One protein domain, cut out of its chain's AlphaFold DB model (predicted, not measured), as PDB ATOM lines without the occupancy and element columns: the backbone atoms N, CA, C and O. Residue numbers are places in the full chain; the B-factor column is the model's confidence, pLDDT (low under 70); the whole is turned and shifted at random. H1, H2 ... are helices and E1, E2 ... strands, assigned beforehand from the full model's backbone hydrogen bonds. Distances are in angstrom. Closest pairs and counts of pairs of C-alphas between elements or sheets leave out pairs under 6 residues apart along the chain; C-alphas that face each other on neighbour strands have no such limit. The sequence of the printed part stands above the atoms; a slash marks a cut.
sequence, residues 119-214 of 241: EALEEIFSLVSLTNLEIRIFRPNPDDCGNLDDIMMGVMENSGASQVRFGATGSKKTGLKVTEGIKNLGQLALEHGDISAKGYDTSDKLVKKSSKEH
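Overview. This is residues 119 to 214 of the 241 residues of an uncharacterized protein of Acetobacter pasteurianus (UniProt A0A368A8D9). A sheet of four antiparallel strands forms a wall, with helices H3 and H1 packed over one face and the other face bare. The third helix, H2, sits at one end of the sheet, where E1 ends and E2 begins, while the turn between E3 and E4 makes the opposite end of the long axis. The printed part has 96 residues, with three named helices and four named strands in the order H1, E1, H2, E2, H3, E3, E4, and the sheet runs E2, E1, E3, E4. The class is mixed, helices and strands. The whole is compact, with a radius of gyration of the C-alphas of 14.1 A, yet elongated, spanning 44 by 23 by 20 A.

Arrangement. In the sheet, E1, residues 129 to 138, and E3, residues 193 to 200, are antiparallel inner strands at 172 degrees, with N 134 and O 196 2.9 A apart, within hydrogen-bond range. E2, residues 163 to 169, is an edge strand antiparallel to E1, with N 135 and O 166 at 2.8 A. E4, residues 206 to 210, is the other edge strand and forms a hairpin with E3, with N 197 and O 209 at 2.8 A. The sheet is twisted, its C-alphas lying up to 4.2 A off its best plane, and E1 bends by 51 degrees at residue 132. H3, residues 180 to 192, is on the sheet at a height of 8.3 A, over E1 and E3, and runs slantwise to the strands, at 40 degrees to E3 on the local plane. Its closest C-alphas to E1 are those of Ala 189 and Ile 137, 5.3 A apart. E2, H3 and E3 make a split strand-helix-strand unit, two strands running the same way with E1 between them, and its crossover is right-handed. H1, residues 119 to 125, is on the same face as H3 at a height of 8.8 A, over E3 and only just over E4, on which 3 of its 7 C-alphas fall. H1 and H3 are close but not clearly touching, with the C-alphas of Leu 121 and Gly 186 closest at 6.9 A; they run opposite ways at a tilt of 36 degrees, only just steep. H2, residues 147 to 159, is also on the sheet, its closest C-alphas to E2 being those of Met 156 and Gln 163, 7.0 A apart. The arrangement is two layers, helices on one face of a sheet: H1, H2 and H3. H2 is close to but not clearly touching H3, about perpendicular at 75 degrees, with the C-alphas of Asp 149 and Leu 188 closest at 7.4 A. Every O i to N i+4 pair is within hydrogen-bond range in H1 and H2, and 8 of 9 are in H3.

Along the chain. E1 is 27.2 A long from first to last C-alpha, E3 23.7 A, E2 20.0 A and E4 13.8 A. H2 measures 18.5 A, H3 18.2 A and H1 9.8 A. H1 begins at C-alpha 119 (-22.350, -43.610, -26.614), and E4 ends at C-alpha 210 (-19.771, -34.982, -32.911).

Size, cuts and confidence. The two C-alphas farthest apart, those of Asn 158 and Ser 203, are 45.0 A apart. The printed part has no cut, and no link is long. Its mean pLDDT is 90.3, with residues 142 to 145 under 70.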
ATOM      1  N   GLU A 119     -23.763 -43.760 -26.971       92.69
ATOM      2  CA  GLU A 119     -22.350 -43.610 -26.614       92.69
ATOM      3  C   GLU A 119     -21.780 -42.269 -27.103       92.69
ATOM      4  O   GLU A 119     -20.875 -41.711 -26.483       92.69
ATOM      5  N   ALA A 120     -22.339 -41.691 -28.173       92.12
ATOM      6  CA  ALA A 120     -21.954 -40.366 -28.640       92.12
ATOM      7  C   ALA A 120     -22.203 -39.270 -27.592       92.12
ATOM      8  O   ALA A 120     -21.381 -38.361 -27.433       92.12
ATOM      9  N   LEU A 121     -23.331 -39.340 -26.874       93.69
ATOM     10  CA  LEU A 121     -23.648 -38.401 -25.798       93.69
ATOM     11  C   LEU A 121     -22.729 -38.617 -24.609       93.69
ATOM     12  O   LEU A 121     -22.223 -37.642 -24.056       93.69
ATOM     13  N   GLU A 122     -22.479 -39.870 -24.237       92.38
ATOM     14  CA  GLU A 122     -21.557 -40.202 -23.150       92.38
ATOM     15  C   GLU A 122     -20.151 -39.668 -23.438       92.38
ATOM     16  O   GLU A 122     -19.525 -39.026 -22.591       92.38
ATOM     17  N   GLU A 123     -19.665 -39.841 -24.665       92.44
ATOM     18  CA  GLU A 123     -18.379 -39.311 -25.098       92.44
ATOM     19  C   GLU A 123     -18.327 -37.778 -25.091       92.44
ATOM     20  O   GLU A 123     -17.305 -37.193 -24.726       92.44
ATOM     21  N   ILE A 124     -19.403 -37.105 -25.502       93.88
ATOM     22  CA  ILE A 124     -19.481 -35.639 -25.500       93.88
ATOM     23  C   ILE A 124     -19.557 -35.096 -24.067       93.88
ATOM     24  O   ILE A 124     -18.869 -34.128 -23.733       93.88
ATOM     25  N   PHE A 125     -20.374 -35.708 -23.213       93.19
ATOM     26  CA  PHE A 125     -20.610 -35.253 -21.845       93.19
ATOM     27  C   PHE A 125     -19.520 -35.688 -20.856       93.19
ATOM     28  O   PHE A 125     -19.450 -35.124 -19.766       93.19
ATOM     29  N   SER A 126     -18.642 -36.622 -21.231       91.88
ATOM     30  CA  SER A 126     -17.466 -37.026 -20.439       91.88
ATOM     31  C   SER A 126     -16.247 -36.110 -20.603       91.88
ATOM     32  O   SER A 126     -15.236 -36.315 -19.929       91.88
ATOM     33  N   LEU A 127     -16.316 -35.083 -21.461       92.25
ATOM     34  CA  LEU A 127     -15.254 -34.079 -21.565       92.25
ATOM     35  C   LEU A 127     -15.038 -33.382 -20.216       92.25
ATOM     36  O   LEU A 127     -15.973 -32.847 -19.625       92.25
ATOM     37  N   VAL A 128     -13.780 -33.330 -19.767       90.19
ATOM     38  CA  VAL A 128     -13.386 -32.725 -18.482       90.19
ATOM     39  C   VAL A 128     -13.803 -31.260 -18.416       90.19
ATOM     40  O   VAL A 128     -14.259 -30.777 -17.383       90.19
ATOM     41  N   SER A 129     -13.660 -30.549 -19.534       93.00
ATOM     42  CA  SER A 129     -14.144 -29.180 -19.674       93.00
ATOM     43  C   SER A 129     -14.831 -29.009 -21.018       93.00
ATOM     44  O   SER A 129     -14.180 -28.773 -22.035       93.00
ATOM     45  N   LEU A 130     -16.154 -29.150 -21.026       94.75
ATOM     46  CA  LEU A 130     -17.007 -28.867 -22.178       94.75
ATOM     47  C   LEU A 130     -17.110 -27.346 -22.374       94.75
ATOM     48  O   LEU A 130     -17.743 -26.666 -21.574       94.75
ATOM     49  N   THR A 131     -16.498 -26.783 -23.414       96.06
ATOM     50  CA  THR A 131     -16.480 -25.322 -23.626       96.06
ATOM     51  C   THR A 131     -17.523 -24.849 -24.619       96.06
ATOM     52  O   THR A 131     -17.992 -23.721 -24.513       96.06
ATOM     53  N   ASN A 132     -17.896 -25.682 -25.587       96.81
ATOM     54  CA  ASN A 132     -18.908 -25.346 -26.579       96.81
ATOM     55  C   ASN A 132     -19.796 -26.552 -26.825       96.81
ATOM     56  O   ASN A 132     -19.291 -27.665 -26.966       96.81
ATOM     57  N   LEU A 133     -21.093 -26.294 -26.935       96.94
ATOM     58  CA  LEU A 133     -22.102 -27.272 -27.294       96.94
ATOM     59  C   LEU A 133     -23.009 -26.672 -28.367       96.94
ATOM     60  O   LEU A 133     -23.496 -25.553 -28.204       96.94
ATOM     61  N   GLU A 134     -23.231 -27.417 -29.439       97.88
ATOM     62  CA  GLU A 134     -24.213 -27.113 -30.474       97.88
ATOM     63  C   GLU A 134     -25.089 -28.349 -30.662       97.88
ATOM     64  O   GLU A 134     -24.589 -29.414 -31.024       97.88
ATOM     65  N   ILE A 135     -26.384 -28.202 -30.397       96.88
ATOM     66  CA  ILE A 135     -27.407 -29.213 -30.655       96.88
ATOM     67  C   ILE A 135     -28.279 -28.686 -31.785       96.88
ATOM     68  O   ILE A 135     -28.752 -27.547 -31.741       96.88
ATOM     69  N   ARG A 136     -28.491 -29.513 -32.798       95.25
ATOM     70  CA  ARG A 136     -29.378 -29.239 -33.919       95.25
ATOM     71  C   ARG A 136     -30.458 -30.297 -33.946       95.25
ATOM     72  O   ARG A 136     -30.136 -31.476 -33.921       95.25
ATOM     73  N   ILE A 137     -31.707 -29.866 -34.014       92.94
ATOM     74  CA  ILE A 137     -32.876 -30.740 -34.086       92.94
ATOM     75  C   ILE A 137     -33.623 -30.367 -35.364       92.94
ATOM     76  O   ILE A 137     -33.937 -29.197 -35.584       92.94
ATOM     77  N   PHE A 138     -33.822 -31.343 -36.236       90.12
ATOM     78  CA  PHE A 138     -34.697 -31.298 -37.402       90.12
ATOM     79  C   PHE A 138     -36.113 -31.692 -36.986       90.12
ATOM     80  O   PHE A 138     -36.315 -32.210 -35.889       90.12
ATOM     81  N   ARG A 139     -37.092 -31.434 -37.853       86.75
ATOM     82  CA  ARG A 139     -38.487 -31.802 -37.597       86.75
ATOM     83  C   ARG A 139     -38.600 -33.308 -37.281       86.75
ATOM     84  O   ARG A 139     -38.191 -34.097 -38.136       86.75
ATOM     85  N   PRO A 140     -39.109 -33.698 -36.094       83.75
ATOM     86  CA  PRO A 140     -39.364 -35.100 -35.764       83.75
ATOM     87  C   PRO A 140     -40.415 -35.731 -36.681       83.75
ATOM     88  O   PRO A 140     -41.151 -35.023 -37.377       83.75
ATOM     89  N   ASN A 141     -40.499 -37.059 -36.666       78.75
ATOM     90  CA  ASN A 141     -41.514 -37.784 -37.427       78.75
ATOM     91  C   ASN A 141     -42.863 -37.724 -36.683       78.75
ATOM     92  O   ASN A 141     -42.897 -38.080 -35.510       78.75
ATOM     93  N   PRO A 142     -43.970 -37.321 -37.336       66.38
ATOM     94  CA  PRO A 142     -45.275 -37.124 -36.684       66.38
ATOM     95  C   PRO A 142     -45.855 -38.380 -36.025       66.38
ATOM     96  O   PRO A 142     -46.596 -38.266 -35.054       66.38
ATOM     97  N   ASP A 143     -45.499 -39.565 -36.518       67.25
ATOM     98  CA  ASP A 143     -46.129 -40.828 -36.116       67.25
ATOM     99  C   ASP A 143     -45.407 -41.554 -34.955       67.25
ATOM    100  O   ASP A 143     -45.919 -42.548 -34.433       67.25
ATOM    101  N   ASP A 144     -44.247 -41.045 -34.507       60.97
ATOM    102  CA  ASP A 144     -43.412 -41.630 -33.439       60.97
ATOM    103  C   ASP A 144     -42.881 -40.542 -32.479       60.97
ATOM    104  O   ASP A 144     -41.679 -40.345 -32.332       60.97
ATOM    105  N   CYS A 145     -43.789 -39.761 -31.878       60.47
ATOM    106  CA  CYS A 145     -43.445 -38.631 -31.004       60.47
ATOM    107  C   CYS A 145     -43.606 -38.951 -29.508       60.47
ATOM    108  O   CYS A 145     -44.659 -39.407 -29.054       60.47
ATOM    109  N   GLY A 146     -42.578 -38.643 -28.710       71.44
ATOM    110  CA  GLY A 146     -42.695 -38.458 -27.267       71.44
ATOM    111  C   GLY A 146     -43.034 -37.007 -26.892       71.44
ATOM    112  O   GLY A 146     -43.040 -36.101 -27.720       71.44
ATOM    113  N   ASN A 147     -43.241 -36.739 -25.595       79.75
ATOM    114  CA  ASN A 147     -43.626 -35.400 -25.112       79.75
ATOM    115  C   ASN A 147     -42.667 -34.272 -25.552       79.75
ATOM    116  O   ASN A 147     -43.089 -33.126 -25.687       79.75
ATOM    117  N   LEU A 148     -41.365 -34.549 -25.699       80.56
ATOM    118  CA  LEU A 148     -40.395 -33.537 -26.128       80.56
ATOM    119  C   LEU A 148     -40.439 -33.322 -27.648       80.56
ATOM    120  O   LEU A 148     -40.270 -32.183 -28.092       80.56
ATOM    121  N   ASP A 149     -40.694 -34.382 -28.417       81.88
ATOM    122  CA  ASP A 149     -40.915 -34.333 -29.862       81.88
ATOM    123  C   ASP A 149     -42.111 -33.446 -30.185       81.88
ATOM    124  O   ASP A 149     -41.962 -32.507 -30.963       81.88
ATOM    125  N   ASP A 150     -43.235 -33.642 -29.491       83.94
ATOM    126  CA  ASP A 150     -44.450 -32.835 -29.651       83.94
ATOM    127  C   ASP A 150     -44.186 -31.347 -29.396       83.94
ATOM    128  O   ASP A 150     -44.626 -30.471 -30.145       83.94
ATOM    129  N   ILE A 151     -43.423 -31.037 -28.341       86.25
ATOM    130  CA  ILE A 151     -43.066 -29.654 -28.012       86.25
ATOM    131  C   ILE A 151     -42.186 -29.060 -29.116       86.25
ATOM    132  O   ILE A 151     -42.437 -27.935 -29.555       86.25
ATOM    133  N   MET A 152     -41.152 -29.773 -29.573       88.50
ATOM    134  CA  MET A 152     -40.264 -29.275 -30.630       88.50
ATOM    135  C   MET A 152     -40.981 -29.160 -31.976       88.50
ATOM    136  O   MET A 152     -40.766 -28.179 -32.687       88.50
ATOM    137  N   MET A 153     -41.868 -30.100 -32.296       85.38
ATOM    138  CA  MET A 153     -42.715 -30.068 -33.483       85.38
ATOM    139  C   MET A 153     -43.636 -28.854 -33.455       85.38
ATOM    140  O   MET A 153     -43.611 -28.059 -34.391       85.38
ATOM    141  N   GLY A 154     -44.336 -28.616 -32.342       86.62
ATOM    142  CA  GLY A 154     -45.167 -27.426 -32.171       86.62
ATOM    143  C   GLY A 154     -44.368 -26.120 -32.260       86.62
ATOM    144  O   GLY A 154     -44.835 -25.148 -32.855       86.62
ATOM    145  N   VAL A 155     -43.144 -26.070 -31.721       87.88
ATOM    146  CA  VAL A 155     -42.248 -24.908 -31.885       87.88
ATOM    147  C   VAL A 155     -41.909 -24.685 -33.361       87.88
ATOM    148  O   VAL A 155     -41.971 -23.549 -33.837       87.88
ATOM    149  N   MET A 156     -41.559 -25.743 -34.092       89.94
ATOM    150  CA  MET A 156     -41.189 -25.671 -35.508       89.94
ATOM    151  C   MET A 156     -42.370 -25.284 -36.401       89.94
ATOM    152  O   MET A 156     -42.229 -24.385 -37.226       89.94
ATOM    153  N   GLU A 157     -43.546 -25.871 -36.187       87.75
ATOM    154  CA  GLU A 157     -44.764 -25.563 -36.945       87.75
ATOM    155  C   GLU A 157     -45.208 -24.114 -36.752       87.75
ATOM    156  O   GLU A 157     -45.428 -23.397 -37.727       87.75
ATOM    157  N   ASN A 158     -45.249 -23.638 -35.505       90.44
ATOM    158  CA  ASN A 158     -45.663 -22.265 -35.206       90.44
ATOM    159  C   ASN A 158     -44.650 -21.206 -35.665       90.44
ATOM    160  O   ASN A 158     -45.014 -20.045 -35.847       90.44
ATOM    161  N   SER A 159     -43.379 -21.580 -35.829       90.69
ATOM    162  CA  SER A 159     -42.325 -20.674 -36.304       90.69
ATOM    163  C   SER A 159     -42.028 -20.800 -37.801       90.69
ATOM    164  O   SER A 159     -41.284 -19.978 -38.333       90.69
ATOM    165  N   GLY A 160     -42.580 -21.812 -38.480       86.50
ATOM    166  CA  GLY A 160     -42.203 -22.170 -39.849       86.50
ATOM    167  C   GLY A 160     -40.749 -22.645 -39.977       86.50
ATOM    168  O   GLY A 160     -40.160 -22.539 -41.052       86.50
ATOM    169  N   ALA A 161     -40.134 -23.113 -38.887       87.75
ATOM    170  CA  ALA A 161     -38.743 -23.547 -38.876       87.75
ATOM    171  C   ALA A 161     -38.616 -25.021 -39.285       87.75
ATOM    172  O   ALA A 161     -39.286 -25.886 -38.737       87.75
ATOM    173  N   SER A 162     -37.678 -25.333 -40.181       84.94
ATOM    174  CA  SER A 162     -37.291 -26.719 -40.500       84.94
ATOM    175  C   SER A 162     -36.241 -27.293 -39.537       84.94
ATOM    176  O   SER A 162     -35.936 -28.487 -39.565       84.94
ATOM    177  N   GLN A 163     -35.656 -26.438 -38.690       90.38
ATOM    178  CA  GLN A 163     -34.613 -26.791 -37.735       90.38
ATOM    179  C   GLN A 163     -34.606 -25.837 -36.535       90.38
ATOM    180  O   GLN A 163     -34.693 -24.619 -36.690       90.38
ATOM    181  N   VAL A 164     -34.351 -26.389 -35.350       92.44
ATOM    182  CA  VAL A 164     -34.050 -25.654 -34.115       92.44
ATOM    183  C   VAL A 164     -32.585 -25.879 -33.743       92.44
ATOM    184  O   VAL A 164     -32.052 -26.983 -33.873       92.44
ATOM    185  N   ARG A 165     -31.908 -24.818 -33.290       94.75
ATOM    186  CA  ARG A 165     -30.519 -24.882 -32.815       94.75
ATOM    187  C   ARG A 165     -30.417 -24.391 -31.383       94.75
ATOM    188  O   ARG A 165     -30.843 -23.281 -31.076       94.75
ATOM    189  N   PHE A 166     -29.779 -25.187 -30.536       95.12
ATOM    190  CA  PHE A 166     -29.384 -24.801 -29.189       95.12
ATOM    191  C   PHE A 166     -27.862 -24.684 -29.122       95.12
ATOM    192  O   PHE A 166     -27.137 -25.619 -29.460       95.12
ATOM    193  N   GLY A 167     -27.377 -23.524 -28.683       95.94
ATOM    194  CA  GLY A 167     -25.955 -23.242 -28.532       95.94
ATOM    195  C   GLY A 167     -25.630 -22.827 -27.104       95.94
ATOM    196  O   GLY A 167     -26.277 -21.939 -26.553       95.94
ATOM    197  N   ALA A 168     -24.597 -23.427 -26.521       94.62
ATOM    198  CA  ALA A 168     -24.070 -23.033 -25.220       94.62
ATOM    199  C   ALA A 168     -22.549 -22.886 -25.283       94.62
ATOM    200  O   ALA A 168     -21.856 -23.652 -25.955       94.62
ATOM    201  N   THR A 169     -22.017 -21.882 -24.583       93.62
ATOM    202  CA  THR A 169     -20.573 -21.642 -24.469       93.62
ATOM    203  C   THR A 169     -20.201 -21.397 -23.014       93.62
ATOM    204  O   THR A 169     -20.830 -20.590 -22.334       93.62
ATOM    205  N   GLY A 170     -19.191 -22.118 -22.535       89.12
ATOM    206  CA  GLY A 170     -18.649 -22.031 -21.184       89.12
ATOM    207  C   GLY A 170     -17.165 -21.675 -21.197       89.12
ATOM    208  O   GLY A 170     -16.492 -21.721 -22.227       89.12
ATOM    209  N   SER A 171     -16.634 -21.314 -20.029       88.94
ATOM    210  CA  SER A 171     -15.201 -21.040 -19.875       88.94
ATOM    211  C   SER A 171     -14.397 -22.339 -19.753       88.94
ATOM    212  O   SER A 171     -14.907 -23.321 -19.222       88.94
ATOM    213  N   LYS A 172     -13.106 -22.337 -20.130       86.12
ATOM    214  CA  LYS A 172     -12.211 -23.493 -19.896       86.12
ATOM    215  C   LYS A 172     -12.159 -23.895 -18.414       86.12
ATOM    216  O   LYS A 172     -12.069 -25.078 -18.108       86.12
ATOM    217  N   LYS A 173     -12.210 -22.921 -17.495       85.12
ATOM    218  CA  LYS A 173     -12.063 -23.168 -16.051       85.12
ATOM    219  C   LYS A 173     -13.260 -23.892 -15.444       85.12
ATOM    220  O   LYS A 173     -13.071 -24.737 -14.581       85.12
ATOM    221  N   THR A 174     -14.470 -23.518 -15.847       84.62
ATOM    222  CA  THR A 174     -15.709 -24.037 -15.247       84.62
ATOM    223  C   THR A 174     -16.369 -25.118 -16.091       84.62
ATOM    224  O   THR A 174     -17.140 -25.905 -15.554       84.62
ATOM    225  N   GLY A 175     -16.110 -25.131 -17.401       89.69
ATOM    226  CA  GLY A 175     -16.889 -25.898 -18.362       89.69
ATOM    227  C   GLY A 175     -18.358 -25.463 -18.409       89.69
ATOM    228  O   GLY A 175     -18.808 -24.565 -17.687       89.69
ATOM    229  N   LEU A 176     -19.107 -26.100 -19.299       92.88
ATOM    230  CA  LEU A 176     -20.559 -26.096 -19.344       92.88
ATOM    231  C   LEU A 176     -21.089 -27.174 -18.403       92.88
ATOM    232  O   LEU A 176     -20.663 -28.326 -18.454       92.88
ATOM    233  N   LYS A 177     -22.067 -26.812 -17.573       91.75
ATOM    234  CA  LYS A 177     -22.800 -27.783 -16.763       91.75
ATOM    235  C   LYS A 177     -23.868 -28.448 -17.630       91.75
ATOM    236  O   LYS A 177     -24.794 -27.780 -18.079       91.75
ATOM    237  N   VAL A 178     -23.754 -29.758 -17.825       91.50
ATOM    238  CA  VAL A 178     -24.753 -30.558 -18.544       91.50
ATOM    239  C   VAL A 178     -25.984 -30.738 -17.646       91.50
ATOM    240  O   VAL A 178     -25.981 -31.550 -16.721       91.50
ATOM    241  N   THR A 179     -27.016 -29.926 -17.873       93.38
ATOM    242  CA  THR A 179     -28.308 -30.024 -17.176       93.38
ATOM    243  C   THR A 179     -29.167 -31.140 -17.765       93.38
ATOM    244  O   THR A 179     -28.902 -31.620 -18.864       93.38
ATOM    245  N   GLU A 180     -30.227 -31.530 -17.060       93.25
ATOM    246  CA  GLU A 180     -31.208 -32.497 -17.567       93.25
ATOM    247  C   GLU A 180     -31.825 -32.046 -18.901       93.25
ATOM    248  O   GLU A 180     -31.861 -32.819 -19.848       93.25
ATOM    249  N   GLY A 181     -32.169 -30.761 -19.041       91.38
ATOM    250  CA  GLY A 181     -32.663 -30.219 -20.313       91.38
ATOM    251  C   GLY A 181     -31.669 -30.370 -21.474       91.38
ATOM    252  O   GLY A 181     -32.075 -30.702 -22.582       91.38
ATOM    253  N   ILE A 182     -30.364 -30.194 -21.228       93.31
ATOM    254  CA  ILE A 182     -29.329 -30.424 -22.253       93.31
ATOM    255  C   ILE A 182     -29.233 -31.910 -22.612       93.31
ATOM    256  O   ILE A 182     -29.051 -32.232 -23.785       93.31
ATOM    257  N   LYS A 183     -29.363 -32.812 -21.631       93.50
ATOM    258  CA  LYS A 183     -29.368 -34.260 -21.886       93.50
ATOM    259  C   LYS A 183     -30.561 -34.668 -22.740       93.50
ATOM    260  O   LYS A 183     -30.355 -35.347 -23.736       93.50
ATOM    261  N   ASN A 184     -31.755 -34.185 -22.407       92.50
ATOM    262  CA  ASN A 184     -32.982 -34.517 -23.130       92.50
ATOM    263  C   ASN A 184     -32.944 -33.983 -24.573       92.50
ATOM    264  O   ASN A 184     -33.260 -34.711 -25.507       92.50
ATOM    265  N   LEU A 185     -32.471 -32.744 -24.781       93.06
ATOM    266  CA  LEU A 185     -32.239 -32.211 -26.133       93.06
ATOM    267  C   LEU A 185     -31.167 -33.004 -26.892       93.06
ATOM    268  O   LEU A 185     -31.265 -33.169 -28.104       93.06
ATOM    269  N   GLY A 186     -30.137 -33.477 -26.188       94.12
ATOM    270  CA  GLY A 186     -29.099 -34.327 -26.760       94.12
ATOM    271  C   GLY A 186     -29.643 -35.674 -27.227       94.12
ATOM    272  O   GLY A 186     -29.329 -36.074 -28.341       94.12
ATOM    273  N   GLN A 187     -30.471 -36.333 -26.411       92.75
ATOM    274  CA  GLN A 187     -31.142 -37.595 -26.750       92.75
ATOM    275  C   GLN A 187     -32.032 -37.425 -27.977       92.75
ATOM    276  O   GLN A 187     -31.861 -38.143 -28.954       92.75
ATOM    277  N   LEU A 188     -32.871 -36.389 -27.979       91.81
ATOM    278  CA  LEU A 188     -33.719 -36.060 -29.120       91.81
ATOM    279  C   LEU A 188     -32.914 -35.843 -30.414       91.81
ATOM    280  O   LEU A 188     -33.294 -36.279 -31.501       91.81
ATOM    281  N   ALA A 189     -31.759 -35.188 -30.307       93.50
ATOM    282  CA  ALA A 189     -30.895 -34.946 -31.451       93.50
ATOM    283  C   ALA A 189     -30.215 -36.213 -32.001       93.50
ATOM    284  O   ALA A 189     -29.752 -36.171 -33.138       93.50
ATOM    285  N   LEU A 190     -30.141 -37.321 -31.255       93.06
ATOM    286  CA  LEU A 190     -29.562 -38.563 -31.781       93.06
ATOM    287  C   LEU A 190     -30.410 -39.179 -32.897       93.06
ATOM    288  O   LEU A 190     -29.855 -39.767 -33.825       93.06
ATOM    289  N   GLU A 191     -31.729 -39.002 -32.839       89.56
ATOM    290  CA  GLU A 191     -32.671 -39.528 -33.832       89.56
ATOM    291  C   GLU A 191     -33.028 -38.464 -34.873       89.56
ATOM    292  O   GLU A 191     -32.916 -38.677 -36.088       89.56
ATOM    293  N   HIS A 192     -33.354 -37.262 -34.399       90.25
ATOM    294  CA  HIS A 192     -33.895 -36.193 -35.230       90.25
ATOM    295  C   HIS A 192     -32.896 -35.074 -35.500       90.25
ATOM    296  O   HIS A 192     -33.294 -33.970 -35.841       90.25
ATOM    297  N   GLY A 193     -31.590 -35.286 -35.344       92.56
ATOM    298  CA  GLY A 193     -30.680 -34.149 -35.291       92.56
ATOM    299  C   GLY A 193     -29.203 -34.469 -35.385       92.56
ATOM    300  O   GLY A 193     -28.775 -35.395 -36.070       92.56
ATOM    301  N   ASP A 194     -28.419 -33.626 -34.721       95.31
ATOM    302  CA  ASP A 194     -27.044 -33.910 -34.352       95.31
ATOM    303  C   ASP A 194     -26.583 -33.039 -33.180       95.31
ATOM    304  O   ASP A 194     -27.057 -31.919 -32.986       95.31
ATOM    305  N   ILE A 195     -25.603 -33.533 -32.431       96.56
ATOM    306  CA  ILE A 195     -24.948 -32.804 -31.348       96.56
ATOM    307  C   ILE A 195     -23.443 -32.774 -31.590       96.56
ATOM    308  O   ILE A 195     -22.818 -33.771 -31.952       96.56
ATOM    309  N   SER A 196     -22.837 -31.610 -31.390       97.06
ATOM    310  CA  SER A 196     -21.393 -31.452 -31.468       97.06
ATOM    311  C   SER A 196     -20.863 -30.588 -30.339       97.06
ATOM    312  O   SER A 196     -21.533 -29.689 -29.831       97.06
ATOM    313  N   ALA A 197     -19.635 -30.882 -29.939       96.75
ATOM    314  CA  ALA A 197     -19.003 -30.263 -28.799       96.75
ATOM    315  C   ALA A 197     -17.525 -29.989 -29.041       96.75
ATOM    316  O   ALA A 197     -16.843 -30.683 -29.801       96.75
ATOM    317  N   LYS A 198     -17.019 -28.978 -28.339       96.88
ATOM    318  CA  LYS A 198     -15.587 -28.759 -28.139       96.88
ATOM    319  C   LYS A 198     -15.304 -28.716 -26.650       96.88
ATOM    320  O   LYS A 198     -16.104 -28.184 -25.879       96.88
ATOM    321  N   GLY A 199     -14.156 -29.243 -26.263       95.81
ATOM    322  CA  GLY A 199     -13.728 -29.222 -24.878       95.81
ATOM    323  C   GLY A 199     -12.362 -29.847 -24.687       95.81
ATOM    324  O   GLY A 199     -11.641 -30.082 -25.654       95.81
ATOM    325  N   TYR A 200     -12.016 -30.106 -23.436       94.50
ATOM    326  CA  TYR A 200     -10.738 -30.694 -23.053       94.50
ATOM    327  C   TYR A 200     -10.941 -32.105 -22.505       94.50
ATOM    328  O   TYR A 200     -11.887 -32.346 -21.752       94.50
ATOM    329  N   ASP A 201     -10.070 -33.028 -22.905       92.56
ATOM    330  CA  ASP A 201     -10.039 -34.396 -22.389       92.56
ATOM    331  C   ASP A 201      -9.240 -34.505 -21.073       92.56
ATOM    332  O   ASP A 201      -8.790 -33.510 -20.497       92.56
ATOM    333  N   THR A 202      -9.053 -35.731 -20.581       91.62
ATOM    334  CA  THR A 202      -8.288 -36.027 -19.356       91.62
ATOM    335  C   THR A 202      -6.800 -35.686 -19.449       91.62
ATOM    336  O   THR A 202      -6.134 -35.627 -18.420       91.62
ATOM    337  N   SER A 203      -6.279 -35.428 -20.652       93.44
ATOM    338  CA  SER A 203      -4.894 -35.014 -20.905       93.44
ATOM    339  C   SER A 203      -4.759 -33.499 -21.138       93.44
ATOM    340  O   SER A 203      -3.720 -33.048 -21.616       93.44
ATOM    341  N   ASP A 204      -5.801 -32.710 -20.834       92.88
ATOM    342  CA  ASP A 204      -5.912 -31.267 -21.124       92.88
ATOM    343  C   ASP A 204      -5.724 -30.920 -22.616       92.88
ATOM    344  O   ASP A 204      -5.339 -29.804 -22.984       92.88
ATOM    345  N   LYS A 205      -6.028 -31.863 -23.517       95.31
ATOM    346  CA  LYS A 205      -5.982 -31.627 -24.960       95.31
ATOM    347  C   LYS A 205      -7.339 -31.143 -25.454       95.31
ATOM    348  O   LYS A 205      -8.373 -31.729 -25.142       95.31
ATOM    349  N   LEU A 206      -7.329 -30.097 -26.283       95.31
ATOM    350  CA  LEU A 206      -8.528 -29.634 -26.979       95.31
ATOM    351  C   LEU A 206      -8.990 -30.699 -27.985       95.31
ATOM    352  O   LEU A 206      -8.253 -31.060 -28.906       95.31
ATOM    353  N   VAL A 207     -10.229 -31.147 -27.836       96.31
ATOM    354  CA  VAL A 207     -10.883 -32.124 -28.704       96.31
ATOM    355  C   VAL A 207     -12.214 -31.581 -29.213       96.31
ATOM    356  O   VAL A 207     -12.879 -30.762 -28.571       96.31
ATOM    357  N   LYS A 208     -12.599 -32.042 -30.403       96.88
ATOM    358  CA  LYS A 208     -13.926 -31.838 -30.977       96.88
ATOM    359  C   LYS A 208     -14.591 -33.204 -31.076       96.88
ATOM    360  O   LYS A 208     -13.955 -34.139 -31.549       96.88
ATOM    361  N   LYS A 209     -15.842 -33.295 -30.639       95.69
ATOM    362  CA  LYS A 209     -16.667 -34.505 -30.725       95.69
ATOM    363  C   LYS A 209     -17.981 -34.181 -31.425       95.69
ATOM    364  O   LYS A 209     -18.458 -33.047 -31.350       95.69
ATOM    365  N   SER A 210     -18.538 -35.149 -32.140       95.62
ATOM    366  CA  SER A 210     -19.771 -34.982 -32.911       95.62
ATOM    367  C   SER A 210     -20.510 -36.307 -32.993       95.62
ATOM    368  O   SER A 210     -19.926 -37.291 -33.437       95.62
ATOM    369  N   SER A 211     -21.807 -36.328 -32.686       95.50
ATOM    370  CA  SER A 211     -22.617 -37.549 -32.785       95.50
ATOM    371  C   SER A 211     -22.663 -38.127 -34.196       95.50
ATOM    372  O   SER A 211     -22.706 -39.339 -34.355       95.50
ATOM    373  N   LYS A 212     -22.515 -37.291 -35.235       92.12
ATOM    374  CA  LYS A 212     -22.386 -37.741 -36.639       92.12
ATOM    375  C   LYS A 212     -21.265 -38.758 -36.888       92.12
ATOM    376  O   LYS A 212     -21.287 -39.441 -37.910       92.12
ATOM    377  N   GLU A 213     -20.267 -38.828 -36.009       90.88
ATOM    378  CA  GLU A 213     -19.156 -39.784 -36.106       90.88
ATOM    379  C   GLU A 213     -19.521 -41.164 -35.521       90.88
ATOM    380  O   GLU A 213     -18.810 -42.138 -35.764       90.88
ATOM    381  N   HIS A 214     -20.667 -41.262 -34.839       93.38
ATOM    382  CA  HIS A 214     -21.156 -42.427 -34.101       93.38
ATOM    383  C   HIS A 214     -22.556 -42.851 -34.590       93.38
ATOM    384  O   HIS A 214     -23.534 -42.767 -33.851       93.38
TER     385      HIS A 214